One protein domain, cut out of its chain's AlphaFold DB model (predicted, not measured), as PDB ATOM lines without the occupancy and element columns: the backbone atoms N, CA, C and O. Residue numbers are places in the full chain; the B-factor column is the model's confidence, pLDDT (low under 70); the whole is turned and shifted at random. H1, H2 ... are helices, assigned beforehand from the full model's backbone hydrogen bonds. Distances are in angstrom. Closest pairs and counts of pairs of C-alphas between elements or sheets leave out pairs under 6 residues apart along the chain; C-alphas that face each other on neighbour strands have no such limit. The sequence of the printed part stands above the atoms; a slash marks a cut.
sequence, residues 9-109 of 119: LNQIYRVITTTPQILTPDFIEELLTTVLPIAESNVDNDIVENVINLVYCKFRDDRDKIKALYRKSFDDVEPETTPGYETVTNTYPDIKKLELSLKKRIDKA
ATOM      1  N   LEU A   9     121.490 -22.529 -34.466       88.62
ATOM      2  CA  LEU A   9     122.741 -23.298 -34.419       88.62
ATOM      3  C   LEU A   9     123.741 -22.720 -35.414       88.62
ATOM      4  O   LEU A   9     124.888 -22.454 -35.052       88.62
ATOM      5  N   ASN A  10     123.295 -22.466 -36.648       86.81
ATOM      6  CA  ASN A  10     124.118 -21.817 -37.666       86.81
ATOM      7  C   ASN A  10     124.512 -20.395 -37.235       86.81
ATOM      8  O   ASN A  10     125.638 -19.964 -37.487       86.81
ATOM      9  N   GLN A  11     123.628 -19.691 -36.515       88.25
ATOM     10  CA  GLN A  11     123.924 -18.361 -36.000       88.25
ATOM     11  C   GLN A  11     125.153 -18.361 -35.092       88.25
ATOM     12  O   GLN A  11     126.108 -17.618 -35.337       88.25
ATOM     13  N   ILE A  12     125.129 -19.218 -34.071       90.06
ATOM     14  CA  ILE A  12     126.240 -19.376 -33.134       90.06
ATOM     15  C   ILE A  12     127.475 -19.929 -33.839       90.06
ATOM     16  O   ILE A  12     128.567 -19.406 -33.631       90.06
ATOM     17  N   TYR A  13     127.315 -20.934 -34.703       90.25
ATOM     18  CA  TYR A  13     128.428 -21.535 -35.434       90.25
ATOM     19  C   TYR A  13     129.213 -20.501 -36.249       90.25
ATOM     20  O   TYR A  13     130.439 -20.420 -36.105       90.25
ATOM     21  N   ARG A  14     128.548 -19.665 -37.066       86.31
ATOM     22  CA  ARG A  14     129.306 -18.657 -37.827       86.31
ATOM     23  C   ARG A  14     129.879 -17.587 -36.919       86.31
ATOM     24  O   ARG A  14     131.009 -17.192 -37.131       86.31
ATOM     25  N   VAL A  15     129.171 -17.153 -35.877       88.44
ATOM     26  CA  VAL A  15     129.729 -16.143 -34.964       88.44
ATOM     27  C   VAL A  15     131.010 -16.647 -34.305       88.44
ATOM     28  O   VAL A  15     131.991 -15.911 -34.272       88.44
ATOM     29  N   ILE A  16     131.034 -17.904 -33.854       88.81
ATOM     30  CA  ILE A  16     132.240 -18.524 -33.294       88.81
ATOM     31  C   ILE A  16     133.369 -18.560 -34.333       88.81
ATOM     32  O   ILE A  16     134.506 -18.265 -33.991       88.81
ATOM     33  N   THR A  17     133.079 -18.885 -35.593       85.50
ATOM     34  CA  THR A  17     134.116 -19.094 -36.621       85.50
ATOM     35  C   THR A  17     134.586 -17.815 -37.319       85.50
ATOM     36  O   THR A  17     135.765 -17.708 -37.651       85.50
ATOM     37  N   THR A  18     133.717 -16.820 -37.509       83.25
ATOM     38  CA  THR A  18     133.997 -15.621 -38.320       83.25
ATOM     39  C   THR A  18     134.104 -14.338 -37.514       83.25
ATOM     40  O   THR A  18     134.655 -13.353 -37.997       83.25
ATOM     41  N   THR A  19     133.487 -14.253 -36.333       84.19
ATOM     42  CA  THR A  19     133.487 -13.000 -35.557       84.19
ATOM     43  C   THR A  19     133.387 -13.239 -34.046       84.19
ATOM     44  O   THR A  19     132.546 -12.629 -33.375       84.19
ATOM     45  N   PRO A  20     134.241 -14.099 -33.464       85.44
ATOM     46  CA  PRO A  20     134.112 -14.482 -32.062       85.44
ATOM     47  C   PRO A  20     134.391 -13.320 -31.101       85.44
ATOM     48  O   PRO A  20     133.953 -13.360 -29.959       85.44
ATOM     49  N   GLN A  21     135.043 -12.244 -31.557       83.62
ATOM     50  CA  GLN A  21     135.339 -11.062 -30.739       83.62
ATOM     51  C   GLN A  21     134.102 -10.276 -30.277       83.62
ATOM     52  O   GLN A  21     134.222  -9.416 -29.407       83.62
ATOM     53  N   ILE A  22     132.926 -10.503 -30.875       85.00
ATOM     54  CA  ILE A  22     131.692  -9.845 -30.416       85.00
ATOM     55  C   ILE A  22     131.116 -10.512 -29.168       85.00
ATOM     56  O   ILE A  22     130.299  -9.883 -28.493       85.00
ATOM     57  N   LEU A  23     131.497 -11.775 -28.935       88.81
ATOM     58  CA  LEU A  23     131.008 -12.592 -27.842       88.81
ATOM     59  C   LEU A  23     131.699 -12.153 -26.561       88.81
ATOM     60  O   LEU A  23     132.929 -12.114 -26.482       88.81
ATOM     61  N   THR A  24     130.907 -11.824 -25.551       91.50
ATOM     62  CA  THR A  24     131.457 -11.556 -24.225       91.50
ATOM     63  C   THR A  24     132.012 -12.838 -23.579       91.50
ATOM     64  O   THR A  24     131.504 -13.930 -23.849       91.50
ATOM     65  N   PRO A  25     133.035 -12.728 -22.709       91.88
ATOM     66  CA  PRO A  25     133.539 -13.838 -21.893       91.88
ATOM     67  C   PRO A  25     132.428 -14.640 -21.196       91.88
ATOM     68  O   PRO A  25     132.328 -15.849 -21.393       91.88
ATOM     69  N   ASP A  26     131.526 -13.956 -20.486       93.50
ATOM     70  CA  ASP A  26     130.417 -14.587 -19.755       93.50
ATOM     71  C   ASP A  26     129.458 -15.341 -20.688       93.50
ATOM     72  O   ASP A  26     128.955 -16.414 -20.354       93.50
ATOM     73  N   PHE A  27     129.219 -14.809 -21.891       94.44
ATOM     74  CA  PHE A  27     128.404 -15.487 -22.894       94.44
ATOM     75  C   PHE A  27     129.077 -16.762 -23.407       94.44
ATOM     76  O   PHE A  27     128.416 -17.791 -23.553       94.44
ATOM     77  N   ILE A  28     130.388 -16.714 -23.664       92.94
ATOM     78  CA  ILE A  28     131.169 -17.887 -24.070       92.94
ATOM     79  C   ILE A  28     131.120 -18.952 -22.971       92.94
ATOM     80  O   ILE A  28     130.865 -20.119 -23.264       92.94
ATOM     81  N   GLU A  29     131.301 -18.566 -21.711       94.44
ATOM     82  CA  GLU A  29     131.215 -19.485 -20.575       94.44
ATOM     83  C   GLU A  29     129.830 -20.127 -20.451       94.44
ATOM     84  O   GLU A  29     129.731 -21.345 -20.280       94.44
ATOM     85  N   GLU A  30     128.748 -19.362 -20.617       96.19
ATOM     86  CA  GLU A  30     127.398 -19.931 -20.601       96.19
ATOM     87  C   GLU A  30     127.188 -20.901 -21.776       96.19
ATOM     88  O   GLU A  30     126.626 -21.983 -21.592       96.19
ATOM     89  N   LEU A  31     127.669 -20.574 -22.981       95.00
ATOM     90  CA  LEU A  31     127.610 -21.491 -24.124       95.00
ATOM     91  C   LEU A  31     128.359 -22.802 -23.837       95.00
ATOM     92  O   LEU A  31     127.853 -23.886 -24.128       95.00
ATOM     93  N   LEU A  32     129.548 -22.730 -23.244       95.31
ATOM     94  CA  LEU A  32     130.350 -23.912 -22.926       95.31
ATOM     95  C   LEU A  32     129.765 -24.742 -21.782       95.31
ATOM     96  O   LEU A  32     129.864 -25.965 -21.795       95.31
ATOM     97  N   THR A  33     129.136 -24.114 -20.798       95.69
ATOM     98  CA  THR A  33     128.564 -24.828 -19.648       95.69
ATOM     99  C   THR A  33     127.181 -25.401 -19.941       95.69
ATOM    100  O   THR A  33     126.843 -26.466 -19.425       95.69
ATOM    101  N   THR A  34     126.380 -24.737 -20.781       95.00
ATOM    102  CA  THR A  34     124.981 -25.123 -21.028       95.00
ATOM    103  C   THR A  34     124.749 -25.727 -22.405       95.00
ATOM    104  O   THR A  34     124.043 -26.728 -22.516       95.00
ATOM    105  N   VAL A  35     125.342 -25.166 -23.460       94.50
ATOM    106  CA  VAL A  35     125.085 -25.607 -24.838       94.50
ATOM    107  C   VAL A  35     125.993 -26.768 -25.208       94.50
ATOM    108  O   VAL A  35     125.491 -27.749 -25.746       94.50
ATOM    109  N   LEU A  36     127.295 -26.708 -24.907       95.00
ATOM    110  CA  LEU A  36     128.258 -27.746 -25.311       95.00
ATOM    111  C   LEU A  36     127.859 -29.169 -24.861       95.00
ATOM    112  O   LEU A  36     127.781 -30.031 -25.738       95.00
ATOM    113  N   PRO A  37     127.517 -29.449 -23.584       95.50
ATOM    114  CA  PRO A  37     127.172 -30.811 -23.156       95.50
ATOM    115  C   PRO A  37     125.924 -31.344 -23.866       95.50
ATOM    116  O   PRO A  37     125.818 -32.523 -24.211       95.50
ATOM    117  N   ILE A  38     124.968 -30.449 -24.116       94.00
ATOM    118  CA  ILE A  38     123.738 -30.779 -24.822       94.00
ATOM    119  C   ILE A  38     124.039 -30.972 -26.308       94.00
ATOM    120  O   ILE A  38     123.485 -31.890 -26.896       94.00
ATOM    121  N   ALA A  39     124.935 -30.180 -26.905       91.25
ATOM    122  CA  ALA A  39     125.372 -30.274 -28.298       91.25
ATOM    123  C   ALA A  39     126.158 -31.561 -28.607       91.25
ATOM    124  O   ALA A  39     126.034 -32.110 -29.701       91.25
ATOM    125  N   GLU A  40     126.921 -32.063 -27.638       92.56
ATOM    126  CA  GLU A  40     127.630 -33.347 -27.720       92.56
ATOM    127  C   GLU A  40     126.705 -34.556 -27.525       92.56
ATOM    128  O   GLU A  40     127.038 -35.673 -27.925       92.56
ATOM    129  N   SER A  41     125.530 -34.342 -26.936       90.94
ATOM    130  CA  SER A  41     124.549 -35.396 -26.690       90.94
ATOM    131  C   SER A  41     123.747 -35.753 -27.947       90.94
ATOM    132  O   SER A  41     123.589 -34.957 -28.876       90.94
ATOM    133  N   ASN A  42     123.145 -36.945 -27.945       86.00
ATOM    134  CA  ASN A  42     122.283 -37.448 -29.026       86.00
ATOM    135  C   ASN A  42     120.846 -36.890 -28.992       86.00
ATOM    136  O   ASN A  42     119.919 -37.555 -29.447       86.00
ATOM    137  N   VAL A  43     120.653 -35.695 -28.438       88.75
ATOM    138  CA  VAL A  43     119.348 -35.020 -28.422       88.75
ATOM    139  C   VAL A  43     119.029 -34.396 -29.783       88.75
ATOM    140  O   VAL A  43     119.929 -34.173 -30.598       88.75
ATOM    141  N   ASP A  44     117.752 -34.096 -30.007       86.69
ATOM    142  CA  ASP A  44     117.278 -33.429 -31.219       86.69
ATOM    143  C   ASP A  44     117.783 -31.982 -31.327       86.69
ATOM    144  O   ASP A  44     118.057 -31.323 -30.317       86.69
ATOM    145  N   ASN A  45     117.883 -31.476 -32.561       87.50
ATOM    146  CA  ASN A  45     118.325 -30.104 -32.829       87.50
ATOM    147  C   ASN A  45     117.428 -29.081 -32.115       87.50
ATOM    148  O   ASN A  45     117.963 -28.205 -31.440       87.50
ATOM    149  N   ASP A  46     116.107 -29.284 -32.117       88.38
ATOM    150  CA  ASP A  46     115.121 -28.438 -31.426       88.38
ATOM    151  C   ASP A  46     115.438 -28.225 -29.938       88.38
ATOM    152  O   ASP A  46     115.261 -27.131 -29.395       88.38
ATOM    153  N   ILE A  47     115.931 -29.265 -29.251       90.88
ATOM    154  CA  ILE A  47     116.309 -29.166 -27.834       90.88
ATOM    155  C   ILE A  47     117.482 -28.201 -27.684       90.88
ATOM    156  O   ILE A  47     117.535 -27.407 -26.747       90.88
ATOM    157  N   VAL A  48     118.422 -28.238 -28.617       90.69
ATOM    158  CA  VAL A  48     119.669 -27.477 -28.519       90.69
ATOM    159  C   VAL A  48     119.459 -26.047 -28.956       90.69
ATOM    160  O   VAL A  48     119.963 -25.138 -28.304       90.69
ATOM    161  N   GLU A  49     118.636 -25.837 -29.976       91.44
ATOM    162  CA  GLU A  49     118.119 -24.525 -30.332       91.44
ATOM    163  C   GLU A  49     117.407 -23.866 -29.153       91.44
ATOM    164  O   GLU A  49     117.676 -22.705 -28.843       91.44
ATOM    165  N   ASN A  50     116.565 -24.615 -28.431       92.38
ATOM    166  CA  ASN A  50     115.916 -24.110 -27.226       92.38
ATOM    167  C   ASN A  50     116.926 -23.720 -26.143       92.38
ATOM    168  O   ASN A  50     116.787 -22.653 -25.547       92.38
ATOM    169  N   VAL A  51     117.959 -24.531 -25.900       93.81
ATOM    170  CA  VAL A  51     119.004 -24.192 -24.920       93.81
ATOM    171  C   VAL A  51     119.770 -22.937 -25.346       93.81
ATOM    172  O   VAL A  51     119.935 -22.029 -24.534       93.81
ATOM    173  N   ILE A  52     120.155 -22.813 -26.619       92.56
ATOM    174  CA  ILE A  52     120.799 -21.591 -27.130       92.56
ATOM    175  C   ILE A  52     119.866 -20.386 -26.980       92.56
ATOM    176  O   ILE A  52     120.298 -19.307 -26.577       92.56
ATOM    177  N   ASN A  53     118.570 -20.558 -27.237       92.31
ATOM    178  CA  ASN A  53     117.593 -19.492 -27.070       92.31
ATOM    179  C   ASN A  53     117.447 -19.061 -25.595       92.31
ATOM    180  O   ASN A  53     117.262 -17.876 -25.311       92.31
ATOM    181  N   LEU A  54     117.591 -19.984 -24.636       93.81
ATOM    182  CA  LEU A  54     117.654 -19.645 -23.210       93.81
ATOM    183  C   LEU A  54     118.898 -18.809 -22.887       93.81
ATOM    184  O   LEU A  54     118.779 -17.804 -22.182       93.81
ATOM    185  N   VAL A  55     120.059 -19.157 -23.450       94.31
ATOM    186  CA  VAL A  55     121.279 -18.339 -23.329       94.31
ATOM    187  C   VAL A  55     121.046 -16.949 -23.929       94.31
ATOM    188  O   VAL A  55     121.292 -15.941 -23.271       94.31
ATOM    189  N   TYR A  56     120.448 -16.855 -25.118       92.38
ATOM    190  CA  TYR A  56     120.072 -15.580 -25.745       92.38
ATOM    191  C   TYR A  56     119.135 -14.728 -24.878       92.38
ATOM    192  O   TYR A  56     119.185 -13.496 -24.922       92.38
ATOM    193  N   CYS A  57     118.240 -15.357 -24.115       91.38
ATOM    194  CA  CYS A  57     117.338 -14.643 -23.216       91.38
ATOM    195  C   CYS A  57     118.074 -14.019 -22.026       91.38
ATOM    196  O   CYS A  57     117.688 -12.924 -21.601       91.38
ATOM    197  N   LYS A  58     119.112 -14.697 -21.521       94.69
ATOM    198  CA  LYS A  58     119.983 -14.210 -20.443       94.69
ATOM    199  C   LYS A  58     120.927 -13.110 -20.935       94.69
ATOM    200  O   LYS A  58     121.035 -12.070 -20.297       94.69
ATOM    201  N   PHE A  59     121.526 -13.298 -22.109       93.88
ATOM    202  CA  PHE A  59     122.540 -12.412 -22.684       93.88
ATOM    203  C   PHE A  59     121.980 -11.626 -23.872       93.88
ATOM    204  O   PHE A  59     122.307 -11.863 -25.037       93.88
ATOM    205  N   ARG A  60     121.071 -10.692 -23.571       91.88
ATOM    206  CA  ARG A  60     120.331  -9.941 -24.599       91.88
ATOM    207  C   ARG A  60     121.235  -9.084 -25.482       91.88
ATOM    208  O   ARG A  60     120.968  -8.996 -26.676       91.88
ATOM    209  N   ASP A  61     122.293  -8.508 -24.920       89.88
ATOM    210  CA  ASP A  61     123.218  -7.654 -25.668       89.88
ATOM    211  C   ASP A  61     124.021  -8.458 -26.696       89.88
ATOM    212  O   ASP A  61     124.092  -8.071 -27.861       89.88
ATOM    213  N   ASP A  62     124.571  -9.613 -26.303       89.44
ATOM    214  CA  ASP A  62     125.247 -10.537 -27.223       89.44
ATOM    215  C   ASP A  62     124.288 -11.054 -28.298       89.44
ATOM    216  O   ASP A  62     124.595 -10.986 -29.488       89.44
ATOM    217  N   ARG A  63     123.073 -11.461 -27.910       90.00
ATOM    218  CA  ARG A  63     122.015 -11.837 -28.858       90.00
ATOM    219  C   ARG A  63     121.748 -10.732 -29.878       90.00
ATOM    220  O   ARG A  63     121.605 -11.017 -31.066       90.00
ATOM    221  N   ASP A  64     121.614  -9.490 -29.432       89.19
ATOM    222  CA  ASP A  64     121.259  -8.377 -30.310       89.19
ATOM    223  C   ASP A  64     122.421  -8.008 -31.238       89.19
ATOM    224  O   ASP A  64     122.178  -7.753 -32.420       89.19
ATOM    225  N   LYS A  65     123.676  -8.098 -30.771       88.62
ATOM    226  CA  LYS A  65     124.873  -8.001 -31.624       88.62
ATOM    227  C   LYS A  65     124.889  -9.097 -32.689       88.62
ATOM    228  O   LYS A  65     125.037  -8.788 -33.869       88.62
ATOM    229  N   ILE A  66     124.674 -10.352 -32.292       87.69
ATOM    230  CA  ILE A  66     124.621 -11.500 -33.206       87.69
ATOM    231  C   ILE A  66     123.529 -11.280 -34.261       87.69
ATOM    232  O   ILE A  66     123.796 -11.320 -35.460       87.69
ATOM    233  N   LYS A  67     122.305 -10.945 -33.839       84.81
ATOM    234  CA  LYS A  67     121.193 -10.657 -34.758       84.81
ATOM    235  C   LYS A  67     121.483  -9.474 -35.680       84.81
ATOM    236  O   LYS A  67     121.075  -9.499 -36.840       84.81
ATOM    237  N   ALA A  68     122.152  -8.434 -35.185       84.62
ATOM    238  CA  ALA A  68     122.533  -7.281 -35.990       84.62
ATOM    239  C   ALA A  68     123.542  -7.648 -37.086       84.62
ATOM    240  O   ALA A  68     123.436  -7.106 -38.184       84.62
ATOM    241  N   LEU A  69     124.457  -8.591 -36.827       80.62
ATOM    242  CA  LEU A  69     125.340  -9.135 -37.864       80.62
ATOM    243  C   LEU A  69     124.541  -9.870 -38.941       80.62
ATOM    244  O   LEU A  69     124.695  -9.580 -40.123       80.62
ATOM    245  N   TYR A  70     123.614 -10.746 -38.547       74.38
ATOM    246  CA  TYR A  70     122.807 -11.508 -39.508       74.38
ATOM    247  C   TYR A  70     121.856 -10.655 -40.342       74.38
ATOM    248  O   TYR A  70     121.602 -10.965 -41.503       74.38
ATOM    249  N   ARG A  71     121.361  -9.546 -39.788       71.88
ATOM    250  CA  ARG A  71     120.546  -8.578 -40.536       71.88
ATOM    251  C   ARG A  71     121.330  -7.812 -41.597       71.88
ATOM    252  O   ARG A  71     120.702  -7.260 -42.494       71.88
ATOM    253  N   LYS A  72     122.658  -7.744 -41.498       63.62
ATOM    254  CA  LYS A  72     123.510  -7.022 -42.453       63.62
ATOM    255  C   LYS A  72     123.983  -7.881 -43.636       63.62
ATOM    256  O   LYS A  72     124.773  -7.383 -44.420       63.62
ATOM    257  N   SER A  73     123.430  -9.090 -43.804       56.22
ATOM    258  CA  SER A  73     123.869 -10.132 -44.747       56.22
ATOM    259  C   SER A  73     125.310 -10.578 -44.492       56.22
ATOM    260  O   SER A  73     126.271  -9.846 -44.683       56.22
ATOM    261  N   PHE A  74     125.455 -11.835 -44.080       52.22
ATOM    262  CA  PHE A  74     126.747 -12.519 -44.007       52.22
ATOM    263  C   PHE A  74     127.293 -12.920 -45.390       52.22
ATOM    264  O   PHE A  74     128.325 -13.585 -45.447       52.22
ATOM    265  N   ASP A  75     126.608 -12.572 -46.485       51.56
ATOM    266  CA  ASP A  75     126.994 -12.966 -47.846       51.56
ATOM    267  C   ASP A  75     128.369 -12.405 -48.256       51.56
ATOM    268  O   ASP A  75     129.035 -13.008 -49.090       51.56
ATOM    269  N   ASP A  76     128.829 -11.330 -47.605       52.34
ATOM    270  CA  ASP A  76     130.145 -10.717 -47.836       52.34
ATOM    271  C   ASP A  76     131.233 -11.165 -46.837       52.34
ATOM    272  O   ASP A  76     132.369 -10.699 -46.912       52.34
ATOM    273  N   VAL A  77     130.918 -12.036 -45.868       52.34
ATOM    274  CA  VAL A  77     131.888 -12.472 -44.849       52.34
ATOM    275  C   VAL A  77     132.405 -13.862 -45.211       52.34
ATOM    276  O   VAL A  77     131.882 -14.878 -44.740       52.34
ATOM    277  N   GLU A  78     133.430 -13.918 -46.064       50.16
ATOM    278  CA  GLU A  78     134.239 -15.131 -46.193       50.16
ATOM    279  C   GLU A  78     134.914 -15.435 -44.842       50.16
ATOM    280  O   GLU A  78     135.348 -14.511 -44.146       50.16
ATOM    281  N   PRO A  79     134.997 -16.716 -44.431       50.38
ATOM    282  CA  PRO A  79     135.752 -17.128 -43.255       50.38
ATOM    283  C   PRO A  79     137.253 -17.012 -43.554       50.38
ATOM    284  O   PRO A  79     137.957 -18.006 -43.715       50.38
ATOM    285  N   GLU A  80     137.751 -15.785 -43.665       49.59
ATOM    286  CA  GLU A  80     139.179 -15.518 -43.597       49.59
ATOM    287  C   GLU A  80     139.630 -15.773 -42.161       49.59
ATOM    288  O   GLU A  80     138.908 -15.453 -41.218       49.59
ATOM    289  N   THR A  81     140.798 -16.390 -41.983       51.69
ATOM    290  CA  THR A  81     141.385 -16.719 -40.677       51.69
ATOM    291  C   THR A  81     141.280 -15.530 -39.722       51.69
ATOM    292  O   THR A  81     142.062 -14.583 -39.813       51.69
ATOM    293  N   THR A  82     140.277 -15.552 -38.843       57.50
ATOM    294  CA  THR A  82     139.889 -14.368 -38.083       57.50
ATOM    295  C   THR A  82     140.879 -14.152 -36.939       57.50
ATOM    296  O   THR A  82     140.933 -14.995 -36.041       57.50
ATOM    297  N   PRO A  83     141.612 -13.023 -36.871       59.06
ATOM    298  CA  PRO A  83     142.611 -12.786 -35.816       59.06
ATOM    299  C   PRO A  83     142.047 -12.869 -34.381       59.06
ATOM    300  O   PRO A  83     142.766 -13.147 -33.423       59.06
ATOM    301  N   GLY A  84     140.735 -12.668 -34.214       64.75
ATOM    302  CA  GLY A  84     140.041 -12.828 -32.931       64.75
ATOM    303  C   GLY A  84     139.773 -14.282 -32.527       64.75
ATOM    304  O   GLY A  84     139.656 -14.567 -31.338       64.75
ATOM    305  N   TYR A  85     139.708 -15.215 -33.479       72.81
ATOM    306  CA  TYR A  85     139.411 -16.622 -33.204       72.81
ATOM    307  C   TYR A  85     140.569 -17.339 -32.510       72.81
ATOM    308  O   TYR A  85     140.341 -18.091 -31.562       72.81
ATOM    309  N   GLU A  86     141.811 -17.060 -32.911       73.69
ATOM    310  CA  GLU A  86     142.999 -17.589 -32.227       73.69
ATOM    311  C   GLU A  86     143.036 -17.141 -30.761       73.69
ATOM    312  O   GLU A  86     143.276 -17.949 -29.867       73.69
ATOM    313  N   THR A  87     142.699 -15.875 -30.502       75.50
ATOM    314  CA  THR A  87     142.621 -15.327 -29.141       75.50
ATOM    315  C   THR A  87     141.528 -16.015 -28.320       75.50
ATOM    316  O   THR A  87     141.807 -16.493 -27.223       75.50
ATOM    317  N   VAL A  88     140.310 -16.137 -28.860       78.81
ATOM    318  CA  VAL A  88     139.196 -16.805 -28.163       78.81
ATOM    319  C   VAL A  88     139.494 -18.284 -27.916       78.81
ATOM    320  O   VAL A  88     139.224 -18.773 -26.828       78.81
ATOM    321  N   THR A  89     140.126 -18.979 -28.862       79.00
ATOM    322  CA  THR A  89     140.551 -20.376 -28.682       79.00
ATOM    323  C   THR A  89     141.610 -20.519 -27.585       79.00
ATOM    324  O   THR A  89     141.576 -21.484 -26.827       79.00
ATOM    325  N   ASN A  90     142.550 -19.574 -27.482       82.19
ATOM    326  CA  ASN A  90     143.584 -19.604 -26.445       82.19
ATOM    327  C   ASN A  90     143.002 -19.379 -25.044       82.19
ATOM    328  O   ASN A  90     143.448 -20.011 -24.090       82.19
ATOM    329  N   THR A  91     142.008 -18.494 -24.914       85.69
ATOM    330  CA  THR A  91     141.310 -18.249 -23.641       85.69
ATOM    331  C   THR A  91     140.324 -19.370 -23.304       85.69
ATOM    332  O   THR A  91     140.229 -19.781 -22.151       85.69
ATOM    333  N   TYR A  92     139.628 -19.898 -24.311       87.56
ATOM    334  CA  TYR A  92     138.566 -20.891 -24.183       87.56
ATOM    335  C   TYR A  92     138.836 -22.085 -25.109       87.56
ATOM    336  O   TYR A  92     138.229 -22.189 -26.175       87.56
ATOM    337  N   PRO A  93     139.712 -23.032 -24.732       87.38
ATOM    338  CA  PRO A  93     140.083 -24.149 -25.606       87.38
ATOM    339  C   PRO A  93     138.891 -25.044 -25.982       87.38
ATOM    340  O   PRO A  93     138.857 -25.616 -27.074       87.38
ATOM    341  N   ASP A  94     137.880 -25.125 -25.114       91.25
ATOM    342  CA  ASP A  94     136.664 -25.905 -25.354       91.25
ATOM    343  C   ASP A  94     135.716 -25.264 -26.382       91.25
ATOM    344  O   ASP A  94     134.812 -25.937 -26.881       91.25
ATOM    345  N   ILE A  95     135.958 -24.015 -26.805       89.94
ATOM    346  CA  ILE A  95     135.180 -23.378 -27.879       89.94
ATOM    347  C   ILE A  95     135.303 -24.132 -29.204       89.94
ATOM    348  O   ILE A  95     134.331 -24.228 -29.953       89.94
ATOM    349  N   LYS A  96     136.454 -24.775 -29.450       90.25
ATOM    350  CA  LYS A  96     136.660 -25.665 -30.602       90.25
ATOM    351  C   LYS A  96     135.784 -26.909 -30.543       90.25
ATOM    352  O   LYS A  96     135.328 -27.389 -31.577       90.25
ATOM    353  N   LYS A  97     135.534 -27.446 -29.345       92.69
ATOM    354  CA  LYS A  97     134.617 -28.582 -29.184       92.69
ATOM    355  C   LYS A  97     133.190 -28.149 -29.490       92.69
ATOM    356  O   LYS A  97     132.498 -28.851 -30.222       92.69
ATOM    357  N   LEU A  98     132.783 -26.975 -29.001       92.69
ATOM    358  CA  LEU A  98     131.457 -26.426 -29.286       92.69
ATOM    359  C   LEU A  98     131.263 -26.206 -30.787       92.69
ATOM    360  O   LEU A  98     130.261 -26.657 -31.335       92.69
ATOM    361  N   GLU A  99     132.236 -25.596 -31.462       91.56
ATOM    362  CA  GLU A  99     132.219 -25.422 -32.916       91.56
ATOM    363  C   GLU A  99     132.008 -26.752 -33.652       91.56
ATOM    364  O   GLU A  99     131.104 -26.866 -34.482       91.56
ATOM    365  N   LEU A 100     132.812 -27.774 -33.337       92.44
ATOM    366  CA  LEU A 100     132.723 -29.086 -33.979       92.44
ATOM    367  C   LEU A 100     131.373 -29.765 -33.723       92.44
ATOM    368  O   LEU A 100     130.810 -30.379 -34.632       92.44
ATOM    369  N   SER A 101     130.853 -29.667 -32.500       92.88
ATOM    370  CA  SER A 101     129.557 -30.239 -32.130       92.88
ATOM    371  C   SER A 101     128.411 -29.540 -32.857       92.88
ATOM    372  O   SER A 101     127.551 -30.215 -33.421       92.88
ATOM    373  N   LEU A 102     128.428 -28.207 -32.942       91.75
ATOM    374  CA  LEU A 102     127.439 -27.446 -33.707       91.75
ATOM    375  C   LEU A 102     127.526 -27.747 -35.207       91.75
ATOM    376  O   LEU A 102     126.496 -27.974 -35.836       91.75
ATOM    377  N   LYS A 103     128.734 -27.846 -35.770       90.62
ATOM    378  CA  LYS A 103     128.925 -28.223 -37.176       90.62
ATOM    379  C   LYS A 103     128.308 -29.586 -37.489       90.62
ATOM    380  O   LYS A 103     127.510 -29.696 -38.409       90.62
ATOM    381  N   LYS A 104     128.584 -30.607 -36.668       90.12
ATOM    382  CA  LYS A 104     127.976 -31.942 -36.825       90.12
ATOM    383  C   LYS A 104     126.449 -31.899 -36.791       90.12
ATOM    384  O   LYS A 104     125.806 -32.671 -37.490       90.12
ATOM    385  N   ARG A 105     125.865 -31.035 -35.958       87.38
ATOM    386  CA  ARG A 105     124.408 -30.866 -35.837       87.38
ATOM    387  C   ARG A 105     123.797 -30.234 -37.078       87.38
ATOM    388  O   ARG A 105     122.759 -30.704 -37.534       87.38
ATOM    389  N   ILE A 106     124.462 -29.215 -37.614       86.62
ATOM    390  CA  ILE A 106     124.084 -28.551 -38.864       86.62
ATOM    391  C   ILE A 106     124.189 -29.543 -40.030       86.62
ATOM    392  O   ILE A 106     123.243 -29.674 -40.795       86.62
ATOM    393  N   ASP A 107     125.277 -30.314 -40.107       84.38
ATOM    394  CA  ASP A 107     125.488 -31.323 -41.157       84.38
ATOM    395  C   ASP A 107     124.516 -32.519 -41.040       84.38
ATOM    396  O   ASP A 107     124.194 -33.165 -42.038       84.38
ATOM    397  N   LYS A 108     124.056 -32.840 -39.819       77.94
ATOM    398  CA  LYS A 108     123.080 -33.909 -39.539       77.94
ATOM    399  C   LYS A 108     121.635 -33.461 -39.753       77.94
ATOM    400  O   LYS A 108     120.775 -34.328 -39.931       77.94
ATOM    401  N   ALA A 109     121.349 -32.156 -39.706       64.31
ATOM    402  CA  ALA A 109     120.018 -31.648 -40.000       64.31
ATOM    403  C   ALA A 109     119.611 -32.211 -41.369       64.31
ATOM    404  O   ALA A 109     120.382 -32.082 -42.324       64.31
TER     405      ALA A 109
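AT A GLANCE: This is residues 9 to 109 of the 119 residues of an uncharacterized protein of Oscillatoriales cyanobacterium USR001 (UniProt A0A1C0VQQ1). A rounded cluster of crossed helices has the short H1 in its middle, packed most fully on H6, while H6 also crosses H2 of the helical hairpin H2 and H3. H4 and H5 sit at the edge, farthest from the mean of the C-alphas, joined by a long loop. The printed part has 101 residues, with six named helices, H1 to H6 in order, and no named strand: all helix. It is compact, with a radius of gyration of the C-alphas of 12.7 A and spans of 32 by 29 by 27 A.

HOW THE PARTS SIT: H1, residues 9 to 18, is the hub, touching four helices. H2, residues 25 to 40, and H3, residues 45 to 58, form a hairpin at a shallow tilt of 17 degrees; their closest C-alphas, of Val 35 and Val 51, are 6.2 A apart. H1 only just touches H3, with 3 pairs of C-alphas within 8 A, Leu 9 and Glu 49 closest at 6.3 A. H4, residues 60 to 71, touches H3 only at the corner, only just, with 3 such pairs; C-alphas 56 and 63 are closest at 5.2 A. H4 only just touches H1, with 3 such pairs, through residues 66 to 70 alone; C-alphas 15 and 66 are closest at 7.1 A. H5, residues 83 to 91, and H1 touch only at their ends, only just, with 3 such pairs; C-alphas 17 and 85 are closest at 6.8 A. H6, residues 95 to 108, touches H1 at a steep tilt of 46 degrees, opposite ways, C-alphas 13 and 99 closest at 6.0 A. H6 touches H2 at a steep tilt of 44 degrees, C-alphas 36 and 98 closest at 5.3 A. In H1, H3, H4 and H6 every O i to N i+4 pair is within hydrogen-bond range; H2 has 9 of 12, H5 4 of 5.

IN THESE COORDINATES: H1 begins at C-alpha 9, (122.741, -23.298, -34.419). H2 is 21.2 A long, with a kink of 34 degrees near residue 34; H3 is 20.2 A and H6 19.8 A long. H6 ends at C-alpha 108, (123.080, -33.909, -39.539).

THE WHOLE: The farthest C-alphas, of Asn 42 and Asp 76, are 33.6 A apart. The printed part has no cut; the link H4 to H5 is long, with 11 residues. Residues 72 to 84 and residue 109 have pLDDT under 70.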